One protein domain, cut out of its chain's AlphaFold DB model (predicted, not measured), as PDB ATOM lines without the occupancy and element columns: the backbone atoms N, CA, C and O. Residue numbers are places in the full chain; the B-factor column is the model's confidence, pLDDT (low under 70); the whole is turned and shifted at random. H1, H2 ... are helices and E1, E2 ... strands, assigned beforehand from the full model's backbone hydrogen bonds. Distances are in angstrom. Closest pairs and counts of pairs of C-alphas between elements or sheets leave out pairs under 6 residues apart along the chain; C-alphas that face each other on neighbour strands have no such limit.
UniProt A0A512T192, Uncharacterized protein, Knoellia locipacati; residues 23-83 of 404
ATOM      1  N   TRP A  23     191.285 128.926 161.165       88.12
ATOM      2  CA  TRP A  23     190.616 130.148 160.752       88.12
ATOM      3  C   TRP A  23     190.330 131.045 161.947       88.12
ATOM      4  O   TRP A  23     189.537 130.709 162.825       88.12
ATOM      5  N   ALA A  24     190.960 132.217 161.976       89.75
ATOM      6  CA  ALA A  24     190.703 133.214 163.004       89.75
ATOM      7  C   ALA A  24     189.535 134.128 162.601       89.75
ATOM      8  O   ALA A  24     189.638 134.896 161.645       89.75
ATOM      9  N   LEU A  25     188.439 134.077 163.356       89.12
ATOM     10  CA  LEU A  25     187.295 134.970 163.211       89.12
ATOM     11  C   LEU A  25     187.413 136.105 164.232       89.12
ATOM     12  O   LEU A  25     187.363 135.887 165.445       89.12
ATOM     13  N   LEU A  26     187.617 137.321 163.725       91.75
ATOM     14  CA  LEU A  26     187.881 138.512 164.528       91.75
ATOM     15  C   LEU A  26     186.644 139.412 164.526       91.75
ATOM     16  O   LEU A  26     186.288 139.974 163.492       91.75
ATOM     17  N   PHE A  27     186.014 139.561 165.685       90.38
ATOM     18  CA  PHE A  27     184.848 140.417 165.869       90.38
ATOM     19  C   PHE A  27     185.243 141.614 166.725       90.38
ATOM     20  O   PHE A  27     185.553 141.452 167.905       90.38
ATOM     21  N   ASP A  28     185.256 142.799 166.119       88.75
ATOM     22  CA  ASP A  28     185.549 144.056 166.809       88.75
ATOM     23  C   ASP A  28     184.254 144.818 167.130       88.75
ATOM     24  O   ASP A  28     183.252 144.634 166.439       88.75
ATOM     25  N   GLU A  29     184.277 145.656 168.171       84.19
ATOM     26  CA  GLU A  29     183.146 146.517 168.582       84.19
ATOM     27  C   GLU A  29     181.808 145.758 168.756       84.19
ATOM     28  O   GLU A  29     180.748 146.191 168.294       84.19
ATOM     29  N   LEU A  30     181.830 144.597 169.430       86.81
ATOM     30  CA  LEU A  30     180.647 143.733 169.590       86.81
ATOM     31  C   LEU A  30     179.457 144.411 170.281       86.81
ATOM     32  O   LEU A  30     178.315 143.980 170.098       86.81
ATOM     33  N   GLU A  31     179.677 145.475 171.053       79.56
ATOM     34  CA  GLU A  31     178.602 146.295 171.621       79.56
ATOM     35  C   GLU A  31     177.692 146.939 170.558       79.56
ATOM     36  O   GLU A  31     176.541 147.254 170.860       79.56
ATOM     37  N   LEU A  32     178.165 147.095 169.317       83.06
ATOM     38  CA  LEU A  32     177.374 147.623 168.201       83.06
ATOM     39  C   LEU A  32     176.535 146.548 167.499       83.06
ATOM     40  O   LEU A  32     175.587 146.877 166.784       83.06
ATOM     41  N   ALA A  33     176.871 145.270 167.683       86.56
ATOM     42  CA  ALA A  33     176.123 144.172 167.084       86.56
ATOM     43  C   ALA A  33     174.711 144.048 167.705       86.56
ATOM     44  O   ALA A  33     174.469 144.504 168.823       86.56
ATOM     45  N   PRO A  34     173.745 143.414 167.026       86.50
ATOM     46  CA  PRO A  34     172.499 142.985 167.655       86.50
ATOM     47  C   PRO A  34     172.752 142.024 168.828       86.50
ATOM     48  O   PRO A  34     173.700 141.231 168.801       86.50
ATOM     49  N   ALA A  35     171.891 142.071 169.848       82.31
ATOM     50  CA  ALA A  35     172.035 141.255 171.055       82.31
ATOM     51  C   ALA A  35     172.001 139.751 170.744       82.31
ATOM     52  O   ALA A  35     172.715 138.968 171.366       82.31
ATOM     53  N   GLU A  36     171.230 139.353 169.737       83.69
ATOM     54  CA  GLU A  36     171.108 137.975 169.269       83.69
ATOM     55  C   GLU A  36     172.423 137.463 168.666       83.69
ATOM     56  O   GLU A  36     172.811 136.320 168.906       83.69
ATOM     57  N   ILE A  37     173.147 138.317 167.929       85.31
ATOM     58  CA  ILE A  37     174.453 137.966 167.351       85.31
ATOM     59  C   ILE A  37     175.493 137.817 168.459       85.31
ATOM     60  O   ILE A  37     176.241 136.838 168.464       85.31
ATOM     61  N   ARG A  38     175.520 138.748 169.423       83.19
ATOM     62  CA  ARG A  38     176.388 138.625 170.603       83.19
ATOM     63  C   ARG A  38     176.127 137.310 171.335       83.19
ATOM     64  O   ARG A  38     177.066 136.558 171.570       83.19
ATOM     65  N   ALA A  39     174.865 137.019 171.644       79.06
ATOM     66  CA  ALA A  39     174.456 135.805 172.346       79.06
ATOM     67  C   ALA A  39     174.966 134.533 171.653       79.06
ATOM     68  O   ALA A  39     175.535 133.650 172.296       79.06
ATOM     69  N   GLU A  40     174.807 134.457 170.330       81.50
ATOM     70  CA  GLU A  40     175.218 133.290 169.551       81.50
ATOM     71  C   GLU A  40     176.743 133.124 169.497       81.50
ATOM     72  O   GLU A  40     177.246 132.013 169.686       81.50
ATOM     73  N   LEU A  41     177.491 134.215 169.297       84.25
ATOM     74  CA  LEU A  41     178.959 134.186 169.304       84.25
ATOM     75  C   LEU A  41     179.506 133.722 170.657       84.25
ATOM     76  O   LEU A  41     180.431 132.917 170.710       84.25
ATOM     77  N   LEU A  42     178.893 134.171 171.750       78.75
ATOM     78  CA  LEU A  42     179.322 133.819 173.102       78.75
ATOM     79  C   LEU A  42     178.993 132.384 173.469       78.75
ATOM     80  O   LEU A  42     179.825 131.683 174.039       78.75
ATOM     81  N   ARG A  43     177.805 131.915 173.091       77.75
ATOM     82  CA  ARG A  43     177.425 130.510 173.246       77.75
ATOM     83  C   ARG A  43     178.372 129.586 172.478       77.75
ATOM     84  O   ARG A  43     178.639 128.473 172.923       77.75
ATOM     85  N   SER A  44     178.896 130.061 171.349       79.94
ATOM     86  CA  SER A  44     179.814 129.305 170.498       79.94
ATOM     87  C   SER A  44     181.210 129.127 171.106       79.94
ATOM     88  O   SER A  44     181.897 128.187 170.717       79.94
ATOM     89  N   LEU A  45     181.614 129.939 172.095       79.44
ATOM     90  CA  LEU A  45     182.918 129.798 172.765       79.44
ATOM     91  C   LEU A  45     183.073 128.463 173.514       79.44
ATOM     92  O   LEU A  45     184.176 127.947 173.617       79.44
ATOM     93  N   ARG A  46     181.973 127.878 174.002       75.94
ATOM     94  CA  ARG A  46     181.999 126.640 174.803       75.94
ATOM     95  C   ARG A  46     182.169 125.362 173.974       75.94
ATOM     96  O   ARG A  46     182.555 124.323 174.497       75.94
ATOM     97  N   SER A  47     181.804 125.397 172.695       72.69
ATOM     98  CA  SER A  47     181.875 124.232 171.809       72.69
ATOM     99  C   SER A  47     182.027 124.710 170.375       72.69
ATOM    100  O   SER A  47     181.048 124.838 169.632       72.69
ATOM    101  N   VAL A  48     183.274 124.971 170.004       74.81
ATOM    102  CA  VAL A  48     183.667 125.400 168.669       74.81
ATOM    103  C   VAL A  48     184.358 124.254 167.932       74.81
ATOM    104  O   VAL A  48     185.089 123.470 168.529       74.81
ATOM    105  N   ASP A  49     184.113 124.151 166.629       82.81
ATOM    106  CA  ASP A  49     184.934 123.334 165.736       82.81
ATOM    107  C   ASP A  49     186.399 123.806 165.835       82.81
ATOM    108  O   ASP A  49     186.679 125.001 165.725       82.81
ATOM    109  N   GLU A  50     187.329 122.882 166.093       84.75
ATOM    110  CA  GLU A  50     188.732 123.183 166.426       84.75
ATOM    111  C   GLU A  50     189.478 123.947 165.320       84.75
ATOM    112  O   GLU A  50     190.519 124.571 165.584       84.75
ATOM    113  N   ARG A  51     188.930 123.925 164.098       88.00
ATOM    114  CA  ARG A  51     189.403 124.710 162.957       88.00
ATOM    115  C   ARG A  51     189.208 126.208 163.149       88.00
ATOM    116  O   ARG A  51     189.897 126.970 162.487       88.00
ATOM    117  N   PHE A  52     188.337 126.660 164.051       88.19
ATOM    118  CA  PHE A  52     188.126 128.085 164.296       88.19
ATOM    119  C   PHE A  52     188.812 128.581 165.570       88.19
ATOM    120  O   PHE A  52     188.816 127.927 166.612       88.19
ATOM    121  N   LEU A  53     189.333 129.803 165.494       88.56
ATOM    122  CA  LEU A  53     189.769 130.609 166.627       88.56
ATOM    123  C   LEU A  53     188.916 131.877 166.673       88.56
ATOM    124  O   LEU A  53     188.883 132.636 165.707       88.56
ATOM    125  N   PHE A  54     188.254 132.138 167.795       88.62
ATOM    126  CA  PHE A  54     187.458 133.350 167.971       88.62
ATOM    127  C   PHE A  54     188.251 134.400 168.743       88.62
ATOM    128  O   PHE A  54     188.785 134.127 169.814       88.62
ATOM    129  N   LYS A  55     188.283 135.627 168.217       91.00
ATOM    130  CA  LYS A  55     188.716 136.809 168.962       91.00
ATOM    131  C   LYS A  55     187.550 137.778 169.045       91.00
ATOM    132  O   LYS A  55     187.133 138.331 168.030       91.00
ATOM    133  N   LEU A  56     187.058 137.985 170.258       88.44
ATOM    134  CA  LEU A  56     185.933 138.866 170.540       88.44
ATOM    135  C   LEU A  56     186.449 140.114 171.263       88.44
ATOM    136  O   LEU A  56     186.984 140.008 172.366       88.44
ATOM    137  N   SER A  57     186.304 141.290 170.653       89.00
ATOM    138  CA  SER A  57     186.510 142.568 171.337       89.00
ATOM    139  C   SER A  57     185.168 143.078 171.844       89.00
ATOM    140  O   SER A  57     184.231 143.249 171.062       89.00
ATOM    141  N   ILE A  58     185.081 143.357 173.141       86.19
ATOM    142  CA  ILE A  58     183.865 143.882 173.752       86.19
ATOM    143  C   ILE A  58     184.173 145.006 174.732       86.19
ATOM    144  O   ILE A  58     185.202 145.004 175.412       86.19
ATOM    145  N   SER A  59     183.256 145.968 174.807       86.88
ATOM    146  CA  SER A  59     183.252 146.982 175.855       86.88
ATOM    147  C   SER A  59     183.208 146.370 177.270       86.88
ATOM    148  O   SER A  59     182.567 145.342 177.487       86.88
ATOM    149  N   PRO A  60     183.839 147.017 178.268       84.94
ATOM    150  CA  PRO A  60     183.933 146.500 179.638       84.94
ATOM    151  C   PRO A  60     182.589 146.447 180.384       84.94
ATOM    152  O   PRO A  60     182.498 145.797 181.425       84.94
ATOM    153  N   PHE A  61     181.558 147.138 179.895       87.25
ATOM    154  CA  PHE A  61     180.225 147.126 180.484       87.25
ATOM    155  C   PHE A  61     179.115 147.072 179.434       87.25
ATOM    156  O   PHE A  61     179.130 147.806 178.444       87.25
ATOM    157  N   GLY A  62     178.092 146.276 179.725       82.25
ATOM    158  CA  GLY A  62     176.811 146.290 179.031       82.25
ATOM    159  C   GLY A  62     175.760 145.572 179.871       82.25
ATOM    160  O   GLY A  62     176.024 144.517 180.444       82.25
ATOM    161  N   ALA A  63     174.573 146.167 179.981       68.19
ATOM    162  CA  ALA A  63     173.493 145.630 180.814       68.19
ATOM    163  C   ALA A  63     172.922 144.309 180.267       68.19
ATOM    164  O   ALA A  63     172.319 143.538 180.998       68.19
ATOM    165  N   ASP A  64     173.113 144.043 178.978       68.62
ATOM    166  CA  ASP A  64     172.716 142.817 178.292       68.62
ATOM    167  C   ASP A  64     173.823 141.748 178.283       68.62
ATOM    168  O   ASP A  64     173.620 140.641 177.781       68.62
ATOM    169  N   LEU A  65     174.982 142.049 178.883       71.88
ATOM    170  CA  LEU A  65     176.091 141.107 179.030       71.88
ATOM    171  C   LEU A  65     175.867 140.105 180.168       71.88
ATOM    172  O   LEU A  65     176.746 139.294 180.431       71.88
ATOM    173  N   ASP A  66     174.699 140.095 180.819       66.12
ATOM    174  CA  ASP A  66     174.315 139.089 181.826       66.12
ATOM    175  C   ASP A  66     174.565 137.656 181.341       66.12
ATOM    176  O   ASP A  66     174.961 136.779 182.115       66.12
ATOM    177  N   GLN A  67     174.426 137.442 180.031       62.66
ATOM    178  CA  GLN A  67     174.692 136.176 179.359       62.66
ATOM    179  C   GLN A  67     176.140 135.687 179.521       62.66
ATOM    180  O   GLN A  67     176.349 134.476 179.534       62.66
ATOM    181  N   PHE A  68     177.121 136.579 179.722       61.75
ATOM    182  CA  PHE A  68     178.512 136.221 180.043       61.75
ATOM    183  C   PHE A  68     178.662 135.615 181.440       61.75
ATOM    184  O   PHE A  68     179.579 134.837 181.677       61.75
ATOM    185  N   THR A  69     177.771 135.962 182.366       60.59
ATOM    186  CA  THR A  69     177.894 135.608 183.791       60.59
ATOM    187  C   THR A  69     176.951 134.487 184.232       60.59
ATOM    188  O   THR A  69     176.908 134.139 185.412       60.59
ATOM    189  N   SER A  70     176.177 133.914 183.305       61.34
ATOM    190  CA  SER A  70     175.250 132.823 183.617       61.34
ATOM    191  C   SER A  70     175.987 131.505 183.892       61.34
ATOM    192  O   SER A  70     177.024 131.232 183.308       61.34
ATOM    193  N   ALA A  71     175.422 130.615 184.713       57.19
ATOM    194  CA  ALA A  71     176.034 129.305 185.000       57.19
ATOM    195  C   ALA A  71     176.206 128.391 183.762       57.19
ATOM    196  O   ALA A  71     176.843 127.341 183.843       57.19
ATOM    197  N   LEU A  72     175.603 128.754 182.626       60.25
ATOM    198  CA  LEU A  72     175.687 128.025 181.361       60.25
ATOM    199  C   LEU A  72     176.630 128.689 180.345       60.25
ATOM    200  O   LEU A  72     176.828 128.113 179.271       60.25
ATOM    201  N   SER A  73     177.200 129.856 180.663       68.56
ATOM    202  CA  SER A  73     178.106 130.588 179.777       68.56
ATOM    203  C   SER A  73     179.476 129.915 179.658       68.56
ATOM    204  O   SER A  73     179.804 128.990 180.405       68.56
ATOM    205  N   ALA A  74     180.253 130.361 178.668       70.31
ATOM    206  CA  ALA A  74     181.651 129.981 178.526       70.31
ATOM    207  C   ALA A  74     182.452 130.458 179.747       70.31
ATOM    208  O   ALA A  74     182.309 131.603 180.184       70.31
ATOM    209  N   MET A  75     183.261 129.567 180.315       73.25
ATOM    210  CA  MET A  75     184.039 129.822 181.519       73.25
ATOM    211  C   MET A  75     185.442 130.347 181.177       73.25
ATOM    212  O   MET A  75     186.203 129.650 180.496       73.25
ATOM    213  N   PRO A  76     185.834 131.523 181.700       76.06
ATOM    214  CA  PRO A  76     187.191 132.040 181.536       76.06
ATOM    215  C   PRO A  76     188.241 131.053 182.067       76.06
ATOM    216  O   PRO A  76     188.064 130.465 183.135       76.06
ATOM    217  N   GLY A  77     189.334 130.867 181.327       75.88
ATOM    218  CA  GLY A  77     190.418 129.928 181.641       75.88
ATOM    219  C   GLY A  77     190.108 128.456 181.341       75.88
ATOM    220  O   GLY A  77     190.992 127.611 181.479       75.88
ATOM    221  N   HIS A  78     188.879 128.143 180.924       79.88
ATOM    222  CA  HIS A  78     188.480 126.816 180.452       79.88
ATOM    223  C   HIS A  78     188.083 126.848 178.976       79.88
ATOM    224  O   HIS A  78     188.647 126.103 178.180       79.88
ATOM    225  N   ASP A  79     187.141 127.724 178.628       82.06
ATOM    226  CA  ASP A  79     186.567 127.833 177.287       82.06
ATOM    227  C   ASP A  79     187.186 128.999 176.492       82.06
ATOM    228  O   ASP A  79     187.275 128.949 175.265       82.06
ATOM    229  N   HIS A  80     187.649 130.051 177.176       82.56
ATOM    230  CA  HIS A  80     188.287 131.213 176.551       82.56
ATOM    231  C   HIS A  80     189.297 131.902 177.473       82.56
ATOM    232  O   HIS A  80     189.200 131.817 178.697       82.56
ATOM    233  N   ASP A  81     190.223 132.650 176.874       83.19
ATOM    234  CA  ASP A  81     191.155 133.526 177.588       83.19
ATOM    235  C   ASP A  81     190.673 134.980 177.554       83.19
ATOM    236  O   ASP A  81     190.307 135.512 176.503       83.19
ATOM    237  N   GLU A  82     190.709 135.651 178.707       81.38
ATOM    238  CA  GLU A  82     190.352 137.065 178.819       81.38
ATOM    239  C   GLU A  82     191.596 137.951 178.853       81.38
ATOM    240  O   GLU A  82     192.469 137.809 179.710       81.38
ATOM    241  N   VAL A  83     191.648 138.927 177.945       80.94
ATOM    242  CA  VAL A  83     192.691 139.956 177.927       80.94
ATOM    243  C   VAL A  83     192.059 141.301 178.266       80.94
ATOM    244  O   VAL A  83     191.473 141.963 177.411       80.94
TER     245      VAL A  83
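AT A GLANCE: This is residues 23 to 83 of the 404 residues of an uncharacterized protein of Knoellia locipacati (UniProt A0A512T192). With little regular structure, this is a small ribbon of two parallel strands, E1 and E2, with helix H1 near E2, short H2 close to H1, and a long tail, residues 69 to 83. The 61 printed residues run E1, H1, E2, H2, mixed in class, with 24 in named elements. The whole is compact, radius of gyration of the C-alphas 11.1 A, spanning 31 by 25 by 22 A.

IN THESE COORDINATES: Find C-alpha 23 at (190.616, 130.148, 160.752): E1 runs 12.8 A to residue 27. E2 is residues 52 to 56, 12.7 A; H1 is residues 35 to 44, 14.3 A. H2, residues 65 to 68, 5.5 A, ends at (178.512, 136.221, 180.043).

HOW THE PARTS SIT: E1 and E2 are parallel at 17 degrees; N 25 and O 53, 2.8 A apart, are within hydrogen-bond range. E1, H1, E2 form a strand-helix-strand unit, parallel neighbours with a helix between in sequence; its crossover is right-handed. H1 and E2 are near each other, with 6 pairs of C-alphas within 10 A. H1 and H2 are close but not clearly touching; their closest C-alphas, Ala 39 and Gln 67, are 7.0 A apart. H1 has every O i to N i+4 pair within range; H2 is too short for one.

THE WHOLE: The farthest C-alphas, Arg 51 and Ala 63, are 31.8 A apart. The printed part has no cut or long link. pLDDT is under 70 at residues 63 to 64 and 66 to 73.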